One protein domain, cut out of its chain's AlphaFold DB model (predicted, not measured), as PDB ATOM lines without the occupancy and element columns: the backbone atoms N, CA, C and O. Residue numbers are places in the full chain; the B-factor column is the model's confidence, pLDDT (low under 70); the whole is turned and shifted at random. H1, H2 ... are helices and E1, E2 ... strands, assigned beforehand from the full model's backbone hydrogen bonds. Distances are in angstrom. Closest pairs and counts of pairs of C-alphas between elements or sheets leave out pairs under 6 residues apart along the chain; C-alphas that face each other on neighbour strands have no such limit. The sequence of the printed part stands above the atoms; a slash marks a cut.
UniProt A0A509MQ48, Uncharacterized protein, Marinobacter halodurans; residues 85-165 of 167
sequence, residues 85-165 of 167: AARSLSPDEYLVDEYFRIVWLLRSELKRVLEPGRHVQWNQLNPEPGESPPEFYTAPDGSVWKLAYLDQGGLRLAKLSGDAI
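What this domain is: This is residues 85 to 165 of the 167 residues of an uncharacterized protein of Marinobacter halodurans (UniProt A0A509MQ48). A sheet, the meander E1 E2 E3, each strand antiparallel to the last, has H1 over one face; H2 and H3 only graze it. Three helices, then three strands, hold under half of the 81 printed residues, class mixed. The whole is compact, 32 by 31 by 22 A, radius of gyration of the C-alphas 11.9 A.

How they stand to each other: Start at H1, residues 99 to 108, height over the sheet 9.1 A. After H2, 116 to 119, and H3, 122 to 125, find the hairpin of E1, 135 to 138, and E2, 144 to 149: N 137 and O 145 are 2.9 A apart. E2 and E3, 155 to 159, form another, with N 146 and O 158 2.8 A apart. Both pairs are within hydrogen-bond range, as is every O i to N i+4 pair of H1.

Where its parts are: Find C-alpha 99 at (179.787, 172.436, 162.939), where H1 begins its 14.4 A, and C-alpha 159 at (191.053, 171.922, 151.927), where E3 ends.

The domain as a whole: The printed part has no cut, long link or pLDDT under 70.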
ATOM      1  N   ALA A  85     178.361 163.089 165.012       96.50
ATOM      2  CA  ALA A  85     179.001 163.693 163.849       96.50
ATOM      3  C   ALA A  85     180.427 163.161 163.602       96.50
ATOM      4  O   ALA A  85     181.100 163.634 162.684       96.50
ATOM      5  N   ALA A  86     180.910 162.212 164.416       96.31
ATOM      6  CA  ALA A  86     182.269 161.689 164.344       96.31
ATOM      7  C   ALA A  86     182.484 160.887 163.056       96.31
ATOM      8  O   ALA A  86     182.079 159.729 162.933       96.31
ATOM      9  N   ARG A  87     183.140 161.522 162.087       95.75
ATOM     10  CA  ARG A  87     183.510 160.923 160.808       95.75
ATOM     11  C   ARG A  87     184.786 161.579 160.301       95.75
ATOM     12  O   ARG A  87     184.800 162.799 160.105       95.75
ATOM     13  N   SER A  88     185.805 160.759 160.056       95.31
ATOM     14  CA  SER A  88     187.085 161.171 159.472       95.31
ATOM     15  C   SER A  88     186.909 161.880 158.133       95.31
ATOM     16  O   SER A  88     185.872 161.762 157.468       95.31
ATOM     17  N   LEU A  89     187.926 162.640 157.741       94.00
ATOM     18  CA  LEU A  89     187.982 163.242 156.410       94.00
ATOM     19  C   LEU A  89     188.148 162.159 155.342       94.00
ATOM     20  O   LEU A  89     188.939 161.229 155.510       94.00
ATOM     21  N   SER A  90     187.412 162.288 154.237       91.50
ATOM     22  CA  SER A  90     187.630 161.434 153.062       91.50
ATOM     23  C   SER A  90     188.618 162.081 152.076       91.50
ATOM     24  O   SER A  90     188.719 163.310 152.046       91.50
ATOM     25  N   PRO A  91     189.342 161.301 151.248       88.50
ATOM     26  CA  PRO A  91     190.307 161.854 150.290       88.50
ATOM     27  C   PRO A  91     189.710 162.882 149.313       88.50
ATOM     28  O   PRO A  91     190.368 163.881 149.006       88.50
ATOM     29  N   ASP A  92     188.460 162.656 148.899       91.50
ATOM     30  CA  ASP A  92     187.716 163.465 147.921       91.50
ATOM     31  C   ASP A  92     186.933 164.622 148.565       91.50
ATOM     32  O   ASP A  92     186.163 165.322 147.907       91.50
ATOM     33  N   GLU A  93     187.091 164.822 149.872       94.44
ATOM     34  CA  GLU A  93     186.449 165.910 150.591       94.44
ATOM     35  C   GLU A  93     187.299 167.176 150.518       94.44
ATOM     36  O   GLU A  93     188.496 167.160 150.810       94.44
ATOM     37  N   TYR A  94     186.662 168.289 150.153       95.38
ATOM     38  CA  TYR A  94     187.315 169.595 150.016       95.38
ATOM     39  C   TYR A  94     186.693 170.675 150.907       95.38
ATOM     40  O   TYR A  94     187.291 171.731 151.101       95.38
ATOM     41  N   LEU A  95     185.507 170.417 151.461       95.75
ATOM     42  CA  LEU A  95     184.754 171.354 152.285       95.75
ATOM     43  C   LEU A  95     183.967 170.592 153.351       95.75
ATOM     44  O   LEU A  95     183.278 169.626 153.036       95.75
ATOM     45  N   VAL A  96     184.032 171.072 154.590       96.50
ATOM     46  CA  VAL A  96     183.178 170.641 155.697       96.50
ATOM     47  C   VAL A  96     182.589 171.887 156.349       96.50
ATOM     48  O   VAL A  96     183.327 172.792 156.735       96.50
ATOM     49  N   ASP A  97     181.268 171.941 156.483       95.31
ATOM     50  CA  ASP A  97     180.513 173.012 157.156       95.31
ATOM     51  C   ASP A  97     179.636 172.482 158.314       95.31
ATOM     52  O   ASP A  97     178.972 173.230 159.035       95.31
ATOM     53  N   GLU A  98     179.693 171.172 158.559       95.88
ATOM     54  CA  GLU A  98     179.047 170.494 159.675       95.88
ATOM     55  C   GLU A  98     179.726 170.877 161.005       95.88
ATOM     56  O   GLU A  98     180.705 170.254 161.423       95.88
ATOM     57  N   TYR A  99     179.192 171.881 161.710       95.12
ATOM     58  CA  TYR A  99     179.787 172.436 162.939       95.12
ATOM     59  C   TYR A  99     180.295 171.377 163.934       95.12
ATOM     60  O   TYR A  99     181.438 171.438 164.386       95.12
ATOM     61  N   PHE A 100     179.471 170.381 164.280       96.81
ATOM     62  CA  PHE A 100     179.859 169.356 165.255       96.81
ATOM     63  C   PHE A 100     180.937 168.405 164.736       96.81
ATOM     64  O   PHE A 100     181.790 167.987 165.520       96.81
ATOM     65  N   ARG A 101     180.945 168.117 163.432       97.38
ATOM     66  CA  ARG A 101     181.984 167.305 162.799       97.38
ATOM     67  C   ARG A 101     183.307 168.053 162.745       97.38
ATOM     68  O   ARG A 101     184.332 167.471 163.068       97.38
ATOM     69  N   ILE A 102     183.288 169.349 162.434       97.44
ATOM     70  CA  ILE A 102     184.488 170.195 162.485       97.44
ATOM     71  C   ILE A 102     185.046 170.217 163.909       97.44
ATOM     72  O   ILE A 102     186.231 169.976 164.112       97.44
ATOM     73  N   VAL A 103     184.194 170.430 164.918       96.19
ATOM     74  CA  VAL A 103     184.621 170.384 166.326       96.19
ATOM     75  C   VAL A 103     185.222 169.026 166.692       96.19
ATOM     76  O   VAL A 103     186.193 168.989 167.447       96.19
ATOM     77  N   TRP A 104     184.662 167.922 166.187       97.88
ATOM     78  CA  TRP A 104     185.241 166.594 166.371       97.88
ATOM     79  C   TRP A 104     186.626 166.500 165.714       97.88
ATOM     80  O   TRP A 104     187.595 166.252 166.425       97.88
ATOM     81  N   LEU A 105     186.739 166.814 164.419       97.69
ATOM     82  CA  LEU A 105     187.987 166.771 163.641       97.69
ATOM     83  C   LEU A 105     189.118 167.574 164.294       97.69
ATOM     84  O   LEU A 105     190.237 167.078 164.420       97.69
ATOM     85  N   LEU A 106     188.822 168.789 164.765       96.69
ATOM     86  CA  LEU A 106     189.779 169.660 165.461       96.69
ATOM     87  C   LEU A 106     190.305 169.062 166.774       96.69
ATOM     88  O   LEU A 106     191.381 169.439 167.232       96.69
ATOM     89  N   ARG A 107     189.538 168.171 167.410       95.12
ATOM     90  CA  ARG A 107     189.900 167.524 168.680       95.12
ATOM     91  C   ARG A 107     190.565 166.166 168.490       95.12
ATOM     92  O   ARG A 107     191.290 165.748 169.388       95.12
ATOM     93  N   SER A 108     190.277 165.469 167.394       95.00
ATOM     94  CA  SER A 108     190.682 164.075 167.187       95.00
ATOM     95  C   SER A 108     191.793 163.896 166.155       95.00
ATOM     96  O   SER A 108     192.709 163.114 166.397       95.00
ATOM     97  N   GLU A 109     191.727 164.589 165.017       95.31
ATOM     98  CA  GLU A 109     192.543 164.258 163.837       95.31
ATOM     99  C   GLU A 109     193.448 165.403 163.382       95.31
ATOM    100  O   GLU A 109     194.568 165.169 162.927       95.31
ATOM    101  N   LEU A 110     192.976 166.643 163.501       96.62
ATOM    102  CA  LEU A 110     193.643 167.806 162.937       96.62
ATOM    103  C   LEU A 110     194.679 168.394 163.896       96.62
ATOM    104  O   LEU A 110     194.419 168.609 165.080       96.62
ATOM    105  N   LYS A 111     195.853 168.733 163.359       95.56
ATOM    106  CA  LYS A 111     196.925 169.410 164.105       95.56
ATOM    107  C   LYS A 111     197.070 170.846 163.642       95.56
ATOM    108  O   LYS A 111     197.198 171.087 162.447       95.56
ATOM    109  N   ARG A 112     197.072 171.802 164.572       94.75
ATOM    110  CA  ARG A 112     197.183 173.226 164.229       94.75
ATOM    111  C   ARG A 112     198.570 173.563 163.674       94.75
ATOM    112  O   ARG A 112     199.581 173.197 164.272       94.75
ATOM    113  N   VAL A 113     198.607 174.321 162.583       92.31
ATOM    114  CA  VAL A 113     199.816 174.931 162.019       92.31
ATOM    115  C   VAL A 113     200.105 176.225 162.779       92.31
ATOM    116  O   VAL A 113     199.282 177.136 162.801       92.31
ATOM    117  N   LEU A 114     201.268 176.307 163.429       85.81
ATOM    118  CA  LEU A 114     201.618 177.448 164.289       85.81
ATOM    119  C   LEU A 114     202.172 178.651 163.511       85.81
ATOM    120  O   LEU A 114     201.965 179.788 163.921       85.81
ATOM    121  N   GLU A 115     202.850 178.405 162.388       84.81
ATOM    122  CA  GLU A 115     203.483 179.438 161.559       84.81
ATOM    123  C   GLU A 115     202.981 179.335 160.112       84.81
ATOM    124  O   GLU A 115     203.665 178.768 159.252       84.81
ATOM    125  N   PRO A 116     201.768 179.842 159.819       80.75
ATOM    126  CA  PRO A 116     201.135 179.627 158.526       80.75
ATOM    127  C   PRO A 116     201.908 180.304 157.394       80.75
ATOM    128  O   PRO A 116     202.080 179.677 156.367       80.75
ATOM    129  N   GLY A 117     202.515 181.481 157.585       82.56
ATOM    130  CA  GLY A 117     203.319 182.138 156.537       82.56
ATOM    131  C   GLY A 117     204.590 181.385 156.102       82.56
ATOM    132  O   GLY A 117     205.167 181.731 155.076       82.56
ATOM    133  N   ARG A 118     205.035 180.363 156.854       82.44
ATOM    134  CA  ARG A 118     206.107 179.446 156.416       82.44
ATOM    135  C   ARG A 118     205.597 178.276 155.576       82.44
ATOM    136  O   ARG A 118     206.373 177.710 154.822       82.44
ATOM    137  N   HIS A 119     204.328 177.909 155.730       83.75
ATOM    138  CA  HIS A 119     203.751 176.682 155.165       83.75
ATOM    139  C   HIS A 119     202.655 176.963 154.133       83.75
ATOM    140  O   HIS A 119     202.330 176.112 153.318       83.75
ATOM    141  N   VAL A 120     202.067 178.150 154.167       88.25
ATOM    142  CA  VAL A 120     200.892 178.562 153.412       88.25
ATOM    143  C   VAL A 120     201.180 179.933 152.816       88.25
ATOM    144  O   VAL A 120     201.759 180.806 153.467       88.25
ATOM    145  N   GLN A 121     200.785 180.126 151.562       88.88
ATOM    146  CA  GLN A 121     200.959 181.399 150.880       88.88
ATOM    147  C   GLN A 121     200.223 182.549 151.586       88.88
ATOM    148  O   GLN A 121     199.122 182.391 152.115       88.88
ATOM    149  N   TRP A 122     200.809 183.747 151.514       85.62
ATOM    150  CA  TRP A 122     200.270 184.961 152.137       85.62
ATOM    151  C   TRP A 122     198.841 185.307 151.698       85.62
ATOM    152  O   TRP A 122     198.067 185.810 152.509       85.62
ATOM    153  N   ASN A 123     198.464 185.015 150.449       86.75
ATOM    154  CA  ASN A 123     197.113 185.284 149.943       86.75
ATOM    155  C   ASN A 123     196.022 184.464 150.655       86.75
ATOM    156  O   ASN A 123     194.879 184.903 150.693       86.75
ATOM    157  N   GLN A 124     196.367 183.324 151.262       88.00
ATOM    158  CA  GLN A 124     195.420 182.492 152.006       88.00
ATOM    159  C   GLN A 124     195.143 183.013 153.419       88.00
ATOM    160  O   GLN A 124     194.150 182.615 154.029       88.00
ATOM    161  N   LEU A 125     196.024 183.870 153.953       86.94
ATOM    162  CA  LEU A 125     195.936 184.388 155.322       86.94
ATOM    163  C   LEU A 125     194.822 185.424 155.487       86.94
ATOM    164  O   LEU A 125     194.397 185.692 156.609       86.94
ATOM    165  N   ASN A 126     194.351 186.002 154.383       88.81
ATOM    166  CA  ASN A 126     193.254 186.950 154.418       88.81
ATOM    167  C   ASN A 126     191.921 186.199 154.607       88.81
ATOM    168  O   ASN A 126     191.668 185.199 153.921       88.81
ATOM    169  N   PRO A 127     191.071 186.643 155.547       87.69
ATOM    170  CA  PRO A 127     189.720 186.119 155.668       87.69
ATOM    171  C   PRO A 127     188.859 186.567 154.486       87.69
ATOM    172  O   PRO A 127     189.036 187.670 153.962       87.69
ATOM    173  N   GLU A 128     187.905 185.724 154.094       87.19
ATOM    174  CA  GLU A 128     186.843 186.153 153.185       87.19
ATOM    175  C   GLU A 128     185.857 187.081 153.919       87.19
ATOM    176  O   GLU A 128     185.791 187.075 155.155       87.19
ATOM    177  N   PRO A 129     185.057 187.890 153.201       89.25
ATOM    178  CA  PRO A 129     184.012 188.690 153.826       89.25
ATOM    179  C   PRO A 129     183.072 187.825 154.676       89.25
ATOM    180  O   PRO A 129     182.480 186.861 154.191       89.25
ATOM    181  N   GLY A 130     182.917 188.195 155.946       87.50
ATOM    182  CA  GLY A 130     182.099 187.450 156.900       87.50
ATOM    183  C   GLY A 130     182.814 186.291 157.599       87.50
ATOM    184  O   GLY A 130     182.151 185.483 158.255       87.50
ATOM    185  N   GLU A 131     184.138 186.189 157.442       90.31
ATOM    186  CA  GLU A 131     184.983 185.228 158.143       90.31
ATOM    187  C   GLU A 131     185.921 185.914 159.146       90.31
ATOM    188  O   GLU A 131     186.454 187.002 158.915       90.31
ATOM    189  N   SER A 132     186.186 185.238 160.262       87.25
ATOM    190  CA  SER A 132     187.310 185.587 161.131       87.25
ATOM    191  C   SER A 132     188.649 185.322 160.432       87.25
ATOM    192  O   SER A 132     188.703 184.480 159.530       87.25
ATOM    193  N   PRO A 133     189.764 185.912 160.912       89.31
ATOM    194  CA  PRO A 133     191.099 185.480 160.510       89.31
ATOM    195  C   PRO A 133     191.220 183.948 160.578       89.31
ATOM    196  O   PRO A 133     190.833 183.362 161.598       89.31
ATOM    197  N   PRO A 134     191.679 183.294 159.499       91.12
ATOM    198  CA  PRO A 134     191.656 181.847 159.417       91.12
ATOM    199  C   PRO A 134     192.732 181.197 160.283       91.12
ATOM    200  O   PRO A 134     193.855 181.690 160.402       91.12
ATOM    201  N   GLU A 135     192.402 180.028 160.822       94.06
ATOM    202  CA  GLU A 135     193.371 179.105 161.409       94.06
ATOM    203  C   GLU A 135     193.691 177.993 160.403       94.06
ATOM    204  O   GLU A 135     192.862 177.638 159.567       94.06
ATOM    205  N   PHE A 136     194.889 177.418 160.474       95.38
ATOM    206  CA  PHE A 136     195.316 176.369 159.548       95.38
ATOM    207  C   PHE A 136     195.635 175.087 160.298       95.38
ATOM    208  O   PHE A 136     196.198 175.115 161.395       95.38
ATOM    209  N   TYR A 137     195.288 173.960 159.691       96.19
ATOM    210  CA  TYR A 137     195.442 172.637 160.275       96.19
ATOM    211  C   TYR A 137     195.979 171.639 159.258       96.19
ATOM    212  O   TYR A 137     195.698 171.750 158.072       96.19
ATOM    213  N   THR A 138     196.707 170.636 159.729       95.44
ATOM    214  CA  THR A 138     197.161 169.497 158.930       95.44
ATOM    215  C   THR A 138     196.384 168.250 159.333       95.44
ATOM    216  O   THR A 138     196.268 167.948 160.526       95.44
ATOM    217  N   ALA A 139     195.854 167.538 158.342       95.25
ATOM    218  CA  ALA A 139     195.195 166.249 158.506       95.25
ATOM    219  C   ALA A 139     196.208 165.085 158.480       95.25
ATOM    220  O   ALA A 139     197.355 165.275 158.064       95.25
ATOM    221  N   PRO A 140     195.824 163.866 158.911       93.19
ATOM    222  CA  PRO A 140     196.731 162.713 158.933       93.19
ATOM    223  C   PRO A 140     197.329 162.336 157.569       93.19
ATOM    224  O   PRO A 140     198.439 161.811 157.520       93.19
ATOM    225  N   ASP A 141     196.624 162.626 156.474       91.25
ATOM    226  CA  ASP A 141     197.086 162.409 155.095       91.25
ATOM    227  C   ASP A 141     198.075 163.485 154.599       91.25
ATOM    228  O   ASP A 141     198.526 163.436 153.457       91.25
ATOM    229  N   GLY A 142     198.415 164.462 155.448       90.44
ATOM    230  CA  GLY A 142     199.302 165.579 155.130       90.44
ATOM    231  C   GLY A 142     198.611 166.763 154.451       90.44
ATOM    232  O   GLY A 142     199.256 167.786 154.228       90.44
ATOM    233  N   SER A 143     197.313 166.672 154.146       93.25
ATOM    234  CA  SER A 143     196.581 167.794 153.561       93.25
ATOM    235  C   SER A 143     196.417 168.946 154.553       93.25
ATOM    236  O   SER A 143     196.260 168.743 155.761       93.25
ATOM    237  N   VAL A 144     196.463 170.176 154.037       94.25
ATOM    238  CA  VAL A 144     196.304 171.396 154.835       94.25
ATOM    239  C   VAL A 144     194.890 171.934 154.661       94.25
ATOM    240  O   VAL A 144     194.376 172.005 153.548       94.25
ATOM    241  N   TRP A 145     194.269 172.322 155.768       95.94
ATOM    242  CA  TRP A 145     192.896 172.797 155.843       95.94
ATOM    243  C   TRP A 145     192.833 174.173 156.502       95.94
ATOM    244  O   TRP A 145     193.462 174.407 157.536       95.94
ATOM    245  N   LYS A 146     192.051 175.070 155.907       95.38
ATOM    246  CA  LYS A 146     191.721 176.406 156.408       95.38
ATOM    247  C   LYS A 146     190.433 176.326 157.229       95.38
ATOM    248  O   LYS A 146     189.399 175.929 156.697       95.38
ATOM    249  N   LEU A 147     190.496 176.698 158.503       96.38
ATOM    250  CA  LEU A 147     189.355 176.865 159.401       96.38
ATOM    251  C   LEU A 147     188.957 178.344 159.452       96.38
ATOM    252  O   LEU A 147     189.788 179.192 159.769       96.38
ATOM    253  N   ALA A 148     187.681 178.635 159.221       94.31
ATOM    254  CA  ALA A 148     187.097 179.965 159.356       94.31
ATOM    255  C   ALA A 148     185.868 179.939 160.275       94.31
ATOM    256  O   ALA A 148     185.046 179.018 160.202       94.31
ATOM    257  N   TYR A 149     185.728 180.960 161.122       93.56
ATOM    258  CA  TYR A 149     184.505 181.218 161.882       93.56
ATOM    259  C   TYR A 149     183.629 182.171 161.079       93.56
ATOM    260  O   TYR A 149     184.126 183.180 160.586       93.56
ATOM    261  N   LEU A 150     182.343 181.851 160.953       92.38
ATOM    262  CA  LEU A 150     181.403 182.634 160.150       92.38
ATOM    263  C   LEU A 150     180.644 183.639 161.026       92.38
ATOM    264  O   LEU A 150     180.184 183.277 162.112       92.38
ATOM    265  N   ASP A 151     180.426 184.857 160.527       85.19
ATOM    266  CA  ASP A 151     179.720 185.938 161.242       85.19
ATOM    267  C   ASP A 151     178.300 185.557 161.689       85.19
ATOM    268  O   ASP A 151     177.817 186.006 162.728       85.19
ATOM    269  N   GLN A 152     177.621 184.694 160.930       78.88
ATOM    270  CA  GLN A 152     176.273 184.205 161.258       78.88
ATOM    271  C   GLN A 152     176.266 183.070 162.298       78.88
ATOM    272  O   GLN A 152     175.211 182.530 162.628       78.88
ATOM    273  N   GLY A 153     177.435 182.720 162.834       81.75
ATOM    274  CA  GLY A 153     177.638 181.553 163.675       81.75
ATOM    275  C   GLY A 153     177.862 180.300 162.833       81.75
ATOM    276  O   GLY A 153     177.079 179.963 161.950       81.75
ATOM    277  N   GLY A 154     178.953 179.590 163.111       90.69
ATOM    278  CA  GLY A 154     179.322 178.376 162.391       90.69
ATOM    279  C   GLY A 154     180.825 178.263 162.198       90.69
ATOM    280  O   GLY A 154     181.584 179.168 162.544       90.69
ATOM    281  N   LEU A 155     181.232 177.124 161.653       95.38
ATOM    282  CA  LEU A 155     182.609 176.847 161.277       95.38
ATOM    283  C   LEU A 155     182.618 176.347 159.840       95.38
ATOM    284  O   LEU A 155     181.708 175.627 159.430       95.38
ATOM    285  N   ARG A 156     183.672 176.693 159.110       95.50
ATOM    286  CA  ARG A 156     183.961 176.161 157.785       95.50
ATOM    287  C   ARG A 156     185.384 175.641 157.764       95.50
ATOM    288  O   ARG A 156     186.293 176.342 158.196       95.50
ATOM    289  N   LEU A 157     185.566 174.432 157.252       96.44
ATOM    290  CA  LEU A 157     186.865 173.816 157.044       96.44
ATOM    291  C   LEU A 157     187.036 173.527 155.547       96.44
ATOM    292  O   LEU A 157     186.292 172.722 154.992       96.44
ATOM    293  N   ALA A 158     187.988 174.188 154.891       95.56
ATOM    294  CA  ALA A 158     188.235 174.056 153.453       95.56
ATOM    295  C   ALA A 158     189.647 173.523 153.179       95.56
ATOM    296  O   ALA A 158     190.620 174.019 153.751       95.56
ATOM    297  N   LYS A 159     189.768 172.516 152.312       95.38
ATOM    298  CA  LYS A 159     191.053 171.922 151.927       95.38
ATOM    299  C   LYS A 159     191.804 172.884 151.013       95.38
ATOM    300  O   LYS A 159     191.246 173.365 150.028       95.38
ATOM    301  N   LEU A 160     193.067 173.150 151.324       93.19
ATOM    302  CA  LEU A 160     193.930 173.955 150.472       93.19
ATOM    303  C   LEU A 160     194.461 173.119 149.309       93.19
ATOM    304  O   LEU A 160     194.843 171.956 149.467       93.19
ATOM    305  N   SER A 161     194.505 173.738 148.137       88.56
ATOM    306  CA  SER A 161     195.150 173.180 146.958       88.56
ATOM    307  C   SER A 161     196.678 173.200 147.116       88.56
ATOM    308  O   SER A 161     197.238 173.999 147.865       88.56
ATOM    309  N   GLY A 162     197.376 172.288 146.433       83.56
ATOM    310  CA  GLY A 162     198.826 172.123 146.597       83.56
ATOM    311  C   GLY A 162     199.654 173.343 146.175       83.56
ATOM    312  O   GLY A 162     200.760 173.530 146.669       83.56
ATOM    313  N   ASP A 163     199.122 174.190 145.297       85.81
ATOM    314  CA  ASP A 163     199.712 175.475 144.922       85.81
ATOM    315  C   ASP A 163     199.623 176.515 146.047       85.81
ATOM    316  O   ASP A 163     200.489 177.377 146.130       85.81
ATOM    317  N   ALA A 164     198.655 176.410 146.957       85.31
ATOM    318  CA  ALA A 164     198.509 177.310 148.102       85.31
ATOM    319  C   ALA A 164     199.503 177.023 149.251       85.31
ATOM    320  O   ALA A 164     199.584 177.806 150.204       85.31
ATOM    321  N   ILE A 165     200.267 175.927 149.166       86.81
ATOM    322  CA  ILE A 165     201.217 175.457 150.185       86.81
ATOM    323  C   ILE A 165     202.651 175.806 149.753       86.81
ATOM    324  O   ILE A 165     203.039 175.605 148.602       86.81
TER     325      ILE A 165